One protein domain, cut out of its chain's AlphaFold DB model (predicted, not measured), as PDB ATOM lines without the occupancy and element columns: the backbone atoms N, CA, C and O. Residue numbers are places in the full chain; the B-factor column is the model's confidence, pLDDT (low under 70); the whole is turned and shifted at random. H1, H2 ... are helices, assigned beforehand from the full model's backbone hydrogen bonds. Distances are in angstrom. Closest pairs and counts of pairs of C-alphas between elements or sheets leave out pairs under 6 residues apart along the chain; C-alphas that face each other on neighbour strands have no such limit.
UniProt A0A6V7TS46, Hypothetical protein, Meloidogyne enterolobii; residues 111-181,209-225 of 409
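AT A GLANCE: This is residues 111 to 181 and 209 to 225 of the 409 residues of the protein "Hypothetical protein" of Meloidogyne enterolobii (UniProt A0A6V7TS46). H1 sits between H2 and H3, paired with H2 in a helical hairpin and crossed with the longer H3, while H4 bridges from residues 159 to 167 of H3 to residues 140 to 144 of H2. The link of residues 123 to 139 makes a wide loop from H1 back to H2. The printed part has 88 residues, all helix in class, with four named helices in the order H1, H2, H3, H4 and no named strand. It is compact, with a radius of gyration of the C-alphas of 12.8 A and spans of 36 by 26 by 21 A.

IN THESE COORDINATES: H1, residues 111 to 122, begins at C-alpha 111 (-20.511, 35.793, 1.518) and is 16.5 A long. H2, residues 140 to 152, measures 18.2 A. H3, residues 159 to 181, measures 33.1 A, and its C-alpha 181 is at (-34.934, 26.541, 22.045). H4, residues 210 to 224, measures 20.8 A and ends at C-alpha 224 (-39.607, 51.038, -1.400).

HOW THE PARTS SIT: H1 and H2 touch, closest at the C-alphas of Cys 116 and Cys 149, 5.8 A apart; this hairpin has a shallow tilt of 26 degrees, opposite ways. H1 and H3 touch at a steep tilt of 48 degrees, the same way, with the C-alphas of Glu 114 and Ala 165 closest at 4.7 A. Residues 159 to 167 of H3 touch residues 210 to 214 of H4, about perpendicular at 76 degrees; the closest C-alphas, of Gly 163 and Glu 210, are 4.4 A apart. Residues 140 to 144 of H2 touch H4, about perpendicular at 82 degrees, with the C-alphas of Cys 140 and Cys 224 closest at 5.0 A. H1 and H4 are apart, as are H2 and H3. In H1, H2, H3 and H4 every O i to N i+4 pair is within hydrogen-bond range.

THE WHOLE: The C-alphas farthest apart, of Lys 131 and Gln 154, are 39.1 A apart. The link from H1 to H2 is long, 17 residues, and that from H2 to H3 is short. Residues 182 to 208 are not printed, and C-alphas 181 and 209 are 24.6 A apart across the cut. Mean pLDDT of the printed part is 77.7; residues 128 to 137 and 219 to 225 are under 70.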
ATOM      1  N   GLU A 111     -20.720  35.742   0.068       90.00
ATOM      2  CA  GLU A 111     -20.511  35.793   1.518       90.00
ATOM      3  C   GLU A 111     -20.963  37.141   2.094       90.00
ATOM      4  O   GLU A 111     -21.697  37.193   3.082       90.00
ATOM      5  N   LYS A 112     -20.633  38.246   1.413       90.00
ATOM      6  CA  LYS A 112     -21.131  39.574   1.802       90.00
ATOM      7  C   LYS A 112     -22.636  39.715   1.609       90.00
ATOM      8  O   LYS A 112     -23.308  40.310   2.449       90.00
ATOM      9  N   ALA A 113     -23.178  39.160   0.521       88.12
ATOM     10  CA  ALA A 113     -24.621  39.170   0.285       88.12
ATOM     11  C   ALA A 113     -25.364  38.406   1.394       88.12
ATOM     12  O   ALA A 113     -26.389  38.867   1.895       88.12
ATOM     13  N   GLU A 114     -24.823  37.264   1.812       92.38
ATOM     14  CA  GLU A 114     -25.352  36.469   2.915       92.38
ATOM     15  C   GLU A 114     -25.293  37.223   4.252       92.38
ATOM     16  O   GLU A 114     -26.272  37.214   5.001       92.38
ATOM     17  N   ALA A 115     -24.192  37.927   4.541       91.44
ATOM     18  CA  ALA A 115     -24.062  38.744   5.747       91.44
ATOM     19  C   ALA A 115     -25.142  39.841   5.818       91.44
ATOM     20  O   ALA A 115     -25.789  40.004   6.855       91.44
ATOM     21  N   CYS A 116     -25.422  40.520   4.697       91.75
ATOM     22  CA  CYS A 116     -26.504  41.506   4.612       91.75
ATOM     23  C   CYS A 116     -27.881  40.899   4.918       91.75
ATOM     24  O   CYS A 116     -28.685  41.488   5.645       91.75
ATOM     25  N   PHE A 117     -28.170  39.707   4.388       92.56
ATOM     26  CA  PHE A 117     -29.427  39.019   4.685       92.56
ATOM     27  C   PHE A 117     -29.494  38.514   6.126       92.56
ATOM     28  O   PHE A 117     -30.566  38.540   6.725       92.56
ATOM     29  N   THR A 118     -28.367  38.103   6.702       91.12
ATOM     30  CA  THR A 118     -28.291  37.681   8.106       91.12
ATOM     31  C   THR A 118     -28.667  38.839   9.028       91.12
ATOM     32  O   THR A 118     -29.574  38.690   9.845       91.12
ATOM     33  N   GLN A 119     -28.085  40.023   8.802       89.31
ATOM     34  CA  GLN A 119     -28.425  41.243   9.538       89.31
ATOM     35  C   GLN A 119     -29.917  41.597   9.420       89.31
ATOM     36  O   GLN A 119     -30.539  42.039  10.387       89.31
ATOM     37  N   LEU A 120     -30.517  41.385   8.245       89.31
ATOM     38  CA  LEU A 120     -31.949  41.597   8.058       89.31
ATOM     39  C   LEU A 120     -32.796  40.590   8.857       89.31
ATOM     40  O   LEU A 120     -33.758  40.974   9.519       89.31
ATOM     41  N   PHE A 121     -32.468  39.300   8.782       88.81
ATOM     42  CA  PHE A 121     -33.240  38.241   9.439       88.81
ATOM     43  C   PHE A 121     -33.103  38.244  10.966       88.81
ATOM     44  O   PHE A 121     -33.979  37.727  11.661       88.81
ATOM     45  N   GLU A 122     -32.056  38.857  11.512       85.12
ATOM     46  CA  GLU A 122     -31.939  39.123  12.948       85.12
ATOM     47  C   GLU A 122     -33.003  40.103  13.452       85.12
ATOM     48  O   GLU A 122     -33.526  39.921  14.552       85.12
ATOM     49  N   GLN A 123     -33.373  41.093  12.634       82.50
ATOM     50  CA  GLN A 123     -34.384  42.102  12.972       82.50
ATOM     51  C   GLN A 123     -35.821  41.578  12.840       82.50
ATOM     52  O   GLN A 123     -36.765  42.225  13.296       82.50
ATOM     53  N   LEU A 124     -36.002  40.411  12.216       81.56
ATOM     54  CA  LEU A 124     -37.310  39.817  11.978       81.56
ATOM     55  C   LEU A 124     -37.698  38.839  13.101       81.56
ATOM     56  O   LEU A 124     -36.858  38.071  13.580       81.56
ATOM     57  N   PRO A 125     -38.988  38.792  13.492       76.62
ATOM     58  CA  PRO A 125     -39.491  37.915  14.549       76.62
ATOM     59  C   PRO A 125     -39.629  36.447  14.092       76.62
ATOM     60  O   PRO A 125     -40.661  35.817  14.291       76.62
ATOM     61  N   ILE A 126     -38.590  35.877  13.476       77.31
ATOM     62  CA  ILE A 126     -38.615  34.527  12.881       77.31
ATOM     63  C   ILE A 126     -38.729  33.432  13.955       77.31
ATOM     64  O   ILE A 126     -39.363  32.408  13.722       77.31
ATOM     65  N   CYS A 127     -38.157  33.642  15.145       73.69
ATOM     66  CA  CYS A 127     -38.150  32.631  16.210       73.69
ATOM     67  C   CYS A 127     -39.418  32.615  17.092       73.69
ATOM     68  O   CYS A 127     -39.493  31.790  18.001       73.69
ATOM     69  N   LEU A 128     -40.370  33.541  16.910       65.75
ATOM     70  CA  LEU A 128     -41.386  33.843  17.933       65.75
ATOM     71  C   LEU A 128     -42.675  33.005  17.852       65.75
ATOM     72  O   LEU A 128     -43.375  32.917  18.857       65.75
ATOM     73  N   ASP A 129     -42.966  32.320  16.740       54.25
ATOM     74  CA  ASP A 129     -44.216  31.559  16.588       54.25
ATOM     75  C   ASP A 129     -43.991  30.064  16.315       54.25
ATOM     76  O   ASP A 129     -43.819  29.622  15.182       54.25
ATOM     77  N   LYS A 130     -44.088  29.238  17.370       54.44
ATOM     78  CA  LYS A 130     -44.144  27.764  17.250       54.44
ATOM     79  C   LYS A 130     -45.479  27.258  16.665       54.44
ATOM     80  O   LYS A 130     -45.584  26.080  16.334       54.44
ATOM     81  N   LYS A 131     -46.519  28.105  16.600       44.88
ATOM     82  CA  LYS A 131     -47.917  27.690  16.345       44.88
ATOM     83  C   LYS A 131     -48.571  28.351  15.132       44.88
ATOM     84  O   LYS A 131     -49.530  27.803  14.591       44.88
ATOM     85  N   HIS A 132     -48.054  29.489  14.688       42.69
ATOM     86  CA  HIS A 132     -48.508  30.144  13.473       42.69
ATOM     87  C   HIS A 132     -47.376  30.128  12.465       42.69
ATOM     88  O   HIS A 132     -46.253  30.509  12.764       42.69
ATOM     89  N   ASN A 133     -47.690  29.623  11.277       49.16
ATOM     90  CA  ASN A 133     -46.820  29.643  10.117       49.16
ATOM     91  C   ASN A 133     -46.486  31.105   9.813       49.16
ATOM     92  O   ASN A 133     -47.248  31.757   9.103       49.16
ATOM     93  N   GLY A 134     -45.426  31.630  10.430       50.72
ATOM     94  CA  GLY A 134     -45.040  33.029  10.344       50.72
ATOM     95  C   GLY A 134     -44.671  33.357   8.910       50.72
ATOM     96  O   GLY A 134     -43.523  33.203   8.502       50.72
ATOM     97  N   GLU A 135     -45.660  33.761   8.119       58.75
ATOM     98  CA  GLU A 135     -45.436  34.369   6.822       58.75
ATOM     99  C   GLU A 135     -44.505  35.559   7.054       58.75
ATOM    100  O   GLU A 135     -44.829  36.488   7.798       58.75
ATOM    101  N   ILE A 136     -43.303  35.492   6.480       65.94
ATOM    102  CA  ILE A 136     -42.298  36.537   6.653       65.94
ATOM    103  C   ILE A 136     -42.819  37.782   5.936       65.94
ATOM    104  O   ILE A 136     -42.725  37.912   4.715       65.94
ATOM    105  N   ALA A 137     -43.406  38.697   6.700       68.94
ATOM    106  CA  ALA A 137     -43.936  39.941   6.178       68.94
ATOM    107  C   ALA A 137     -42.823  40.990   6.124       68.94
ATOM    108  O   ALA A 137     -42.444  41.590   7.133       68.94
ATOM    109  N   PHE A 138     -42.305  41.245   4.926       75.38
ATOM    110  CA  PHE A 138     -41.363  42.335   4.713       75.38
ATOM    111  C   PHE A 138     -42.097  43.668   4.548       75.38
ATOM    112  O   PHE A 138     -43.256  43.740   4.148       75.38
ATOM    113  N   ARG A 139     -41.395  44.750   4.873       76.00
ATOM    114  CA  ARG A 139     -41.875  46.135   4.813       76.00
ATOM    115  C   ARG A 139     -40.753  46.988   4.229       76.00
ATOM    116  O   ARG A 139     -39.607  46.551   4.202       76.00
ATOM    117  N   CYS A 140     -41.040  48.222   3.833       74.50
ATOM    118  CA  CYS A 140     -40.026  49.060   3.189       74.50
ATOM    119  C   CYS A 140     -38.798  49.392   4.038       74.50
ATOM    120  O   CYS A 140     -37.711  49.531   3.487       74.50
ATOM    121  N   HIS A 141     -38.918  49.438   5.364       75.88
ATOM    122  CA  HIS A 141     -37.743  49.630   6.215       75.88
ATOM    123  C   HIS A 141     -36.778  48.432   6.150       75.88
ATOM    124  O   HIS A 141     -35.570  48.636   6.109       75.88
ATOM    125  N   HIS A 142     -37.294  47.203   6.034       78.81
ATOM    126  CA  HIS A 142     -36.490  45.996   5.818       78.81
ATOM    127  C   HIS A 142     -35.738  46.047   4.480       78.81
ATOM    128  O   HIS A 142     -34.588  45.634   4.389       78.81
ATOM    129  N   PHE A 143     -36.375  46.594   3.440       81.44
ATOM    130  CA  PHE A 143     -35.726  46.781   2.145       81.44
ATOM    131  C   PHE A 143     -34.605  47.823   2.203       81.44
ATOM    132  O   PHE A 143     -33.557  47.602   1.610       81.44
ATOM    133  N   ASN A 144     -34.778  48.914   2.954       76.94
ATOM    134  CA  ASN A 144     -33.728  49.924   3.112       76.94
ATOM    135  C   ASN A 144     -32.469  49.361   3.783       76.94
ATOM    136  O   ASN A 144     -31.371  49.744   3.396       76.94
ATOM    137  N   VAL A 145     -32.609  48.433   4.739       80.38
ATOM    138  CA  VAL A 145     -31.456  47.733   5.340       80.38
ATOM    139  C   VAL A 145     -30.659  46.991   4.266       80.38
ATOM    140  O   VAL A 145     -29.433  47.076   4.242       80.38
ATOM    141  N   LEU A 146     -31.348  46.328   3.331       82.12
ATOM    142  CA  LEU A 146     -30.697  45.681   2.194       82.12
ATOM    143  C   LEU A 146     -30.106  46.705   1.221       82.12
ATOM    144  O   LEU A 146     -28.953  46.561   0.848       82.12
ATOM    145  N   ASP A 147     -30.837  47.746   0.826       79.56
ATOM    146  CA  ASP A 147     -30.341  48.737  -0.144       79.56
ATOM    147  C   ASP A 147     -29.073  49.446   0.367       79.56
ATOM    148  O   ASP A 147     -28.120  49.629  -0.390       79.56
ATOM    149  N   ILE A 148     -29.012  49.750   1.669       79.81
ATOM    150  CA  ILE A 148     -27.816  50.290   2.333       79.81
ATOM    151  C   ILE A 148     -26.697  49.245   2.344       79.81
ATOM    152  O   ILE A 148     -25.605  49.520   1.858       79.81
ATOM    153  N   CYS A 149     -26.964  48.024   2.814       85.00
ATOM    154  CA  CYS A 149     -25.925  47.000   2.935       85.00
ATOM    155  C   CYS A 149     -25.339  46.577   1.576       85.00
ATOM    156  O   CYS A 149     -24.129  46.394   1.448       85.00
ATOM    157  N   PHE A 150     -26.168  46.462   0.535       84.69
ATOM    158  CA  PHE A 150     -25.713  46.188  -0.830       84.69
ATOM    159  C   PHE A 150     -25.019  47.406  -1.462       84.69
ATOM    160  O   PHE A 150     -24.073  47.228  -2.234       84.69
ATOM    161  N   GLY A 151     -25.455  48.626  -1.130       80.19
ATOM    162  CA  GLY A 151     -24.853  49.878  -1.585       80.19
ATOM    163  C   GLY A 151     -23.449  50.109  -1.023       80.19
ATOM    164  O   GLY A 151     -22.509  50.291  -1.800       80.19
ATOM    165  N   ASP A 152     -23.298  50.038   0.300       76.25
ATOM    166  CA  ASP A 152     -22.040  50.287   1.014       76.25
ATOM    167  C   ASP A 152     -20.974  49.241   0.668       76.25
ATOM    168  O   ASP A 152     -19.808  49.569   0.449       76.25
ATOM    169  N   ASN A 153     -21.385  47.979   0.516       74.38
ATOM    170  CA  ASN A 153     -20.491  46.881   0.149       74.38
ATOM    171  C   ASN A 153     -20.287  46.728  -1.373       74.38
ATOM    172  O   ASN A 153     -19.606  45.796  -1.805       74.38
ATOM    173  N   GLN A 154     -20.884  47.610  -2.190       77.12
ATOM    174  CA  GLN A 154     -20.857  47.576  -3.662       77.12
ATOM    175  C   GLN A 154     -21.216  46.204  -4.265       77.12
ATOM    176  O   GLN A 154     -20.700  45.802  -5.313       77.12
ATOM    177  N   ILE A 155     -22.118  45.469  -3.618       79.25
ATOM    178  CA  ILE A 155     -22.464  44.102  -4.001       79.25
ATOM    179  C   ILE A 155     -23.350  44.145  -5.248       79.25
ATOM    180  O   ILE A 155     -24.455  44.689  -5.238       79.25
ATOM    181  N   ARG A 156     -22.883  43.534  -6.340       80.56
ATOM    182  CA  ARG A 156     -23.647  43.389  -7.587       80.56
ATOM    183  C   ARG A 156     -23.833  41.915  -7.905       80.56
ATOM    184  O   ARG A 156     -22.944  41.266  -8.445       80.56
ATOM    185  N   CYS A 157     -25.005  41.399  -7.560       80.94
ATOM    186  CA  CYS A 157     -25.336  39.990  -7.705       80.94
ATOM    187  C   CYS A 157     -26.474  39.774  -8.699       80.94
ATOM    188  O   CYS A 157     -27.392  40.586  -8.810       80.94
ATOM    189  N   LEU A 158     -26.419  38.648  -9.413       78.81
ATOM    190  CA  LEU A 158     -27.543  38.179 -10.220       78.81
ATOM    191  C   LEU A 158     -28.716  37.794  -9.301       78.81
ATOM    192  O   LEU A 158     -28.471  37.317  -8.190       78.81
ATOM    193  N   PRO A 159     -29.976  37.904  -9.764       76.38
ATOM    194  CA  PRO A 159     -31.143  37.555  -8.957       76.38
ATOM    195  C   PRO A 159     -31.068  36.146  -8.360       76.38
ATOM    196  O   PRO A 159     -31.357  35.971  -7.183       76.38
ATOM    197  N   ALA A 160     -30.596  35.163  -9.134       77.06
ATOM    198  CA  ALA A 160     -30.398  33.797  -8.652       77.06
ATOM    199  C   ALA A 160     -29.472  33.745  -7.423       77.06
ATOM    200  O   ALA A 160     -29.854  33.195  -6.397       77.06
ATOM    201  N   ALA A 161     -28.311  34.407  -7.486       83.62
ATOM    202  CA  ALA A 161     -27.353  34.454  -6.380       83.62
ATOM    203  C   ALA A 161     -27.914  35.182  -5.144       83.62
ATOM    204  O   ALA A 161     -27.669  34.757  -4.020       83.62
ATOM    205  N   ILE A 162     -28.716  36.234  -5.346       84.88
ATOM    206  CA  ILE A 162     -29.425  36.936  -4.261       84.88
ATOM    207  C   ILE A 162     -30.436  35.996  -3.589       84.88
ATOM    208  O   ILE A 162     -30.484  35.921  -2.362       84.88
ATOM    209  N   GLY A 163     -31.211  35.247  -4.379       83.50
ATOM    210  CA  GLY A 163     -32.154  34.249  -3.875       83.50
ATOM    211  C   GLY A 163     -31.469  33.146  -3.069       83.50
ATOM    212  O   GLY A 163     -31.944  32.789  -1.991       83.50
ATOM    213  N   THR A 164     -30.328  32.649  -3.552       86.38
ATOM    214  CA  THR A 164     -29.513  31.653  -2.844       86.38
ATOM    215  C   THR A 164     -28.957  32.208  -1.530       86.38
ATOM    216  O   THR A 164     -29.118  31.565  -0.493       86.38
ATOM    217  N   ALA A 165     -28.365  33.410  -1.536       89.94
ATOM    218  CA  ALA A 165     -27.821  34.047  -0.333       89.94
ATOM    219  C   ALA A 165     -28.903  34.281   0.736       89.94
ATOM    220  O   ALA A 165     -28.711  33.945   1.903       89.94
ATOM    221  N   ALA A 166     -30.076  34.778   0.330       88.69
ATOM    222  CA  ALA A 166     -31.207  34.968   1.233       88.69
ATOM    223  C   ALA A 166     -31.703  33.645   1.831       88.69
ATOM    224  O   ALA A 166     -31.979  33.567   3.026       88.69
ATOM    225  N   ARG A 167     -31.781  32.582   1.022       88.19
ATOM    226  CA  ARG A 167     -32.195  31.260   1.505       88.19
ATOM    227  C   ARG A 167     -31.219  30.707   2.544       88.19
ATOM    228  O   ARG A 167     -31.671  30.184   3.560       88.19
ATOM    229  N   ILE A 168     -29.911  30.823   2.303       88.81
ATOM    230  CA  ILE A 168     -28.873  30.357   3.236       88.81
ATOM    231  C   ILE A 168     -28.964  31.126   4.559       88.81
ATOM    232  O   ILE A 168     -29.053  30.506   5.618       88.81
ATOM    233  N   ALA A 169     -29.023  32.458   4.505       90.25
ATOM    234  CA  ALA A 169     -29.126  33.295   5.699       90.25
ATOM    235  C   ALA A 169     -30.411  33.011   6.502       90.25
ATOM    236  O   ALA A 169     -30.379  32.924   7.731       90.25
ATOM    237  N   TYR A 170     -31.538  32.786   5.818       88.12
ATOM    238  CA  TYR A 170     -32.792  32.404   6.467       88.12
ATOM    239  C   TYR A 170     -32.684  31.047   7.177       88.12
ATOM    240  O   TYR A 170     -33.100  30.917   8.327       88.12
ATOM    241  N   GLN A 171     -32.091  30.044   6.519       87.19
ATOM    242  CA  GLN A 171     -31.871  28.722   7.114       87.19
ATOM    243  C   GLN A 171     -30.977  28.810   8.357       87.19
ATOM    244  O   GLN A 171     -31.363  28.300   9.407       87.19
ATOM    245  N   LYS A 172     -29.862  29.553   8.289       89.06
ATOM    246  CA  LYS A 172     -28.987  29.796   9.450       89.06
ATOM    247  C   LYS A 172     -29.743  30.417  10.624       89.06
ATOM    248  O   LYS A 172     -29.542  30.012  11.769       89.06
ATOM    249  N   ARG A 173     -30.640  31.372  10.357       86.81
ATOM    250  CA  ARG A 173     -31.459  31.996  11.403       86.81
ATOM    251  C   ARG A 173     -32.408  30.993  12.058       86.81
ATOM    252  O   ARG A 173     -32.476  30.958  13.285       86.81
ATOM    253  N   VAL A 174     -33.109  30.184  11.263       84.19
ATOM    254  CA  VAL A 174     -34.033  29.147  11.758       84.19
ATOM    255  C   VAL A 174     -33.292  28.097  12.586       84.19
ATOM    256  O   VAL A 174     -33.727  27.781  13.694       84.19
ATOM    257  N   ASP A 175     -32.149  27.607  12.104       83.88
ATOM    258  CA  ASP A 175     -31.318  26.644  12.834       83.88
ATOM    259  C   ASP A 175     -30.825  27.232  14.166       83.88
ATOM    260  O   ASP A 175     -30.875  26.561  15.200       83.88
ATOM    261  N   GLY A 176     -30.446  28.514  14.178       84.62
ATOM    262  CA  GLY A 176     -30.113  29.247  15.400       84.62
ATOM    263  C   GLY A 176     -31.275  29.317  16.398       84.62
ATOM    264  O   GLY A 176     -31.071  29.083  17.590       84.62
ATOM    265  N   CYS A 177     -32.506  29.565  15.930       82.00
ATOM    266  CA  CYS A 177     -33.699  29.533  16.786       82.00
ATOM    267  C   CYS A 177     -33.914  28.141  17.411       82.00
ATOM    268  O   CYS A 177     -34.262  28.034  18.587       82.00
ATOM    269  N   LEU A 178     -33.707  27.068  16.636       79.50
ATOM    270  CA  LEU A 178     -33.874  25.687  17.103       79.50
ATOM    271  C   LEU A 178     -32.830  25.290  18.146       79.50
ATOM    272  O   LEU A 178     -33.155  24.574  19.093       79.50
ATOM    273  N   LEU A 179     -31.587  25.737  17.977       80.81
ATOM    274  CA  LEU A 179     -30.523  25.500  18.949       80.81
ATOM    275  C   LEU A 179     -30.789  26.249  20.258       80.81
ATOM    276  O   LEU A 179     -30.693  25.638  21.317       80.81
ATOM    277  N   ALA A 180     -31.204  27.518  20.194       76.75
ATOM    278  CA  ALA A 180     -31.568  28.294  21.383       76.75
ATOM    279  C   ALA A 180     -32.747  27.662  22.147       76.75
ATOM    280  O   ALA A 180     -32.679  27.488  23.361       76.75
ATOM    281  N   ALA A 181     -33.779  27.199  21.432       70.88
ATOM    282  CA  ALA A 181     -34.934  26.541  22.045       70.88
ATOM    283  C   ALA A 181     -34.581  25.239  22.792       70.88
ATOM    284  O   ALA A 181     -35.242  24.904  23.769       70.88
ATOM    285  N   SER A 209     -38.584  29.050  -1.169       78.62
ATOM    286  CA  SER A 209     -37.739  28.767  -2.326       78.62
ATOM    287  C   SER A 209     -36.967  30.014  -2.758       78.62
ATOM    288  O   SER A 209     -37.375  31.148  -2.503       78.62
ATOM    289  N   GLU A 210     -35.854  29.822  -3.465       75.19
ATOM    290  CA  GLU A 210     -35.032  30.935  -3.968       75.19
ATOM    291  C   GLU A 210     -35.858  31.880  -4.854       75.19
ATOM    292  O   GLU A 210     -35.747  33.098  -4.742       75.19
ATOM    293  N   LEU A 211     -36.772  31.328  -5.661       70.94
ATOM    294  CA  LEU A 211     -37.702  32.103  -6.485       70.94
ATOM    295  C   LEU A 211     -38.677  32.947  -5.654       70.94
ATOM    296  O   LEU A 211     -39.007  34.060  -6.061       70.94
ATOM    297  N   GLN A 212     -39.128  32.450  -4.497       77.00
ATOM    298  CA  GLN A 212     -39.990  33.222  -3.599       77.00
ATOM    299  C   GLN A 212     -39.238  34.424  -3.028       77.00
ATOM    300  O   GLN A 212     -39.767  35.532  -3.068       77.00
ATOM    301  N   PHE A 213     -37.990  34.240  -2.587       79.25
ATOM    302  CA  PHE A 213     -37.149  35.350  -2.134       79.25
ATOM    303  C   PHE A 213     -36.869  36.357  -3.252       79.25
ATOM    304  O   PHE A 213     -37.031  37.556  -3.043       79.25
ATOM    305  N   ILE A 214     -36.532  35.893  -4.457       74.50
ATOM    306  CA  ILE A 214     -36.300  36.774  -5.613       74.50
ATOM    307  C   ILE A 214     -37.545  37.604  -5.927       74.50
ATOM    308  O   ILE A 214     -37.451  38.820  -6.091       74.50
ATOM    309  N   SER A 215     -38.714  36.965  -5.983       72.88
ATOM    310  CA  SER A 215     -39.980  37.656  -6.237       72.88
ATOM    311  C   SER A 215     -40.279  38.695  -5.158       72.88
ATOM    312  O   SER A 215     -40.757  39.784  -5.463       72.88
ATOM    313  N   LEU A 216     -39.997  38.364  -3.900       77.69
ATOM    314  CA  LEU A 216     -40.288  39.204  -2.748       77.69
ATOM    315  C   LEU A 216     -39.371  40.426  -2.675       77.69
ATOM    316  O   LEU A 216     -39.856  41.547  -2.541       77.69
ATOM    317  N   PHE A 217     -38.060  40.244  -2.835       80.12
ATOM    318  CA  PHE A 217     -37.116  41.363  -2.854       80.12
ATOM    319  C   PHE A 217     -37.256  42.213  -4.116       80.12
ATOM    320  O   PHE A 217     -37.169  43.435  -4.030       80.12
ATOM    321  N   GLY A 218     -37.556  41.597  -5.264       72.50
ATOM    322  CA  GLY A 218     -37.887  42.325  -6.488       72.50
ATOM    323  C   GLY A 218     -39.126  43.208  -6.317       72.50
ATOM    324  O   GLY A 218     -39.129  44.352  -6.760       72.50
ATOM    325  N   TYR A 219     -40.148  42.714  -5.615       67.62
ATOM    326  CA  TYR A 219     -41.330  43.496  -5.260       67.62
ATOM    327  C   TYR A 219     -41.010  44.631  -4.276       67.62
ATOM    328  O   TYR A 219     -41.417  45.770  -4.478       67.62
ATOM    329  N   LEU A 220     -40.224  44.376  -3.232       69.88
ATOM    330  CA  LEU A 220     -39.829  45.430  -2.294       69.88
ATOM    331  C   LEU A 220     -38.992  46.523  -2.969       69.88
ATOM    332  O   LEU A 220     -39.174  47.704  -2.682       69.88
ATOM    333  N   GLN A 221     -38.128  46.151  -3.913       69.88
ATOM    334  CA  GLN A 221     -37.334  47.103  -4.683       69.88
ATOM    335  C   GLN A 221     -38.199  48.070  -5.493       69.88
ATOM    336  O   GLN A 221     -37.833  49.238  -5.635       69.88
ATOM    337  N   THR A 222     -39.337  47.614  -6.017       64.06
ATOM    338  CA  THR A 222     -40.250  48.476  -6.778       64.06
ATOM    339  C   THR A 222     -41.113  49.345  -5.873       64.06
ATOM    340  O   THR A 222     -41.458  50.457  -6.263       64.06
ATOM    341  N   GLN A 223     -41.426  48.880  -4.663       63.06
ATOM    342  CA  GLN A 223     -42.254  49.627  -3.716       63.06
ATOM    343  C   GLN A 223     -41.494  50.672  -2.903       63.06
ATOM    344  O   GLN A 223     -42.038  51.728  -2.589       63.06
ATOM    345  N   CYS A 224     -40.260  50.364  -2.517       67.38
ATOM    346  CA  CYS A 224     -39.607  51.038  -1.400       67.38
ATOM    347  C   CYS A 224     -38.450  51.946  -1.818       67.38
ATOM    348  O   CYS A 224     -37.996  52.754  -1.013       67.38
ATOM    349  N   ARG A 225     -37.976  51.849  -3.066       62.06
ATOM    350  CA  ARG A 225     -36.874  52.677  -3.558       62.06
ATOM    351  C   ARG A 225     -37.354  54.120  -3.791       62.06
ATOM    352  O   ARG A 225     -38.202  54.333  -4.660       62.06
TER     353      ARG A 225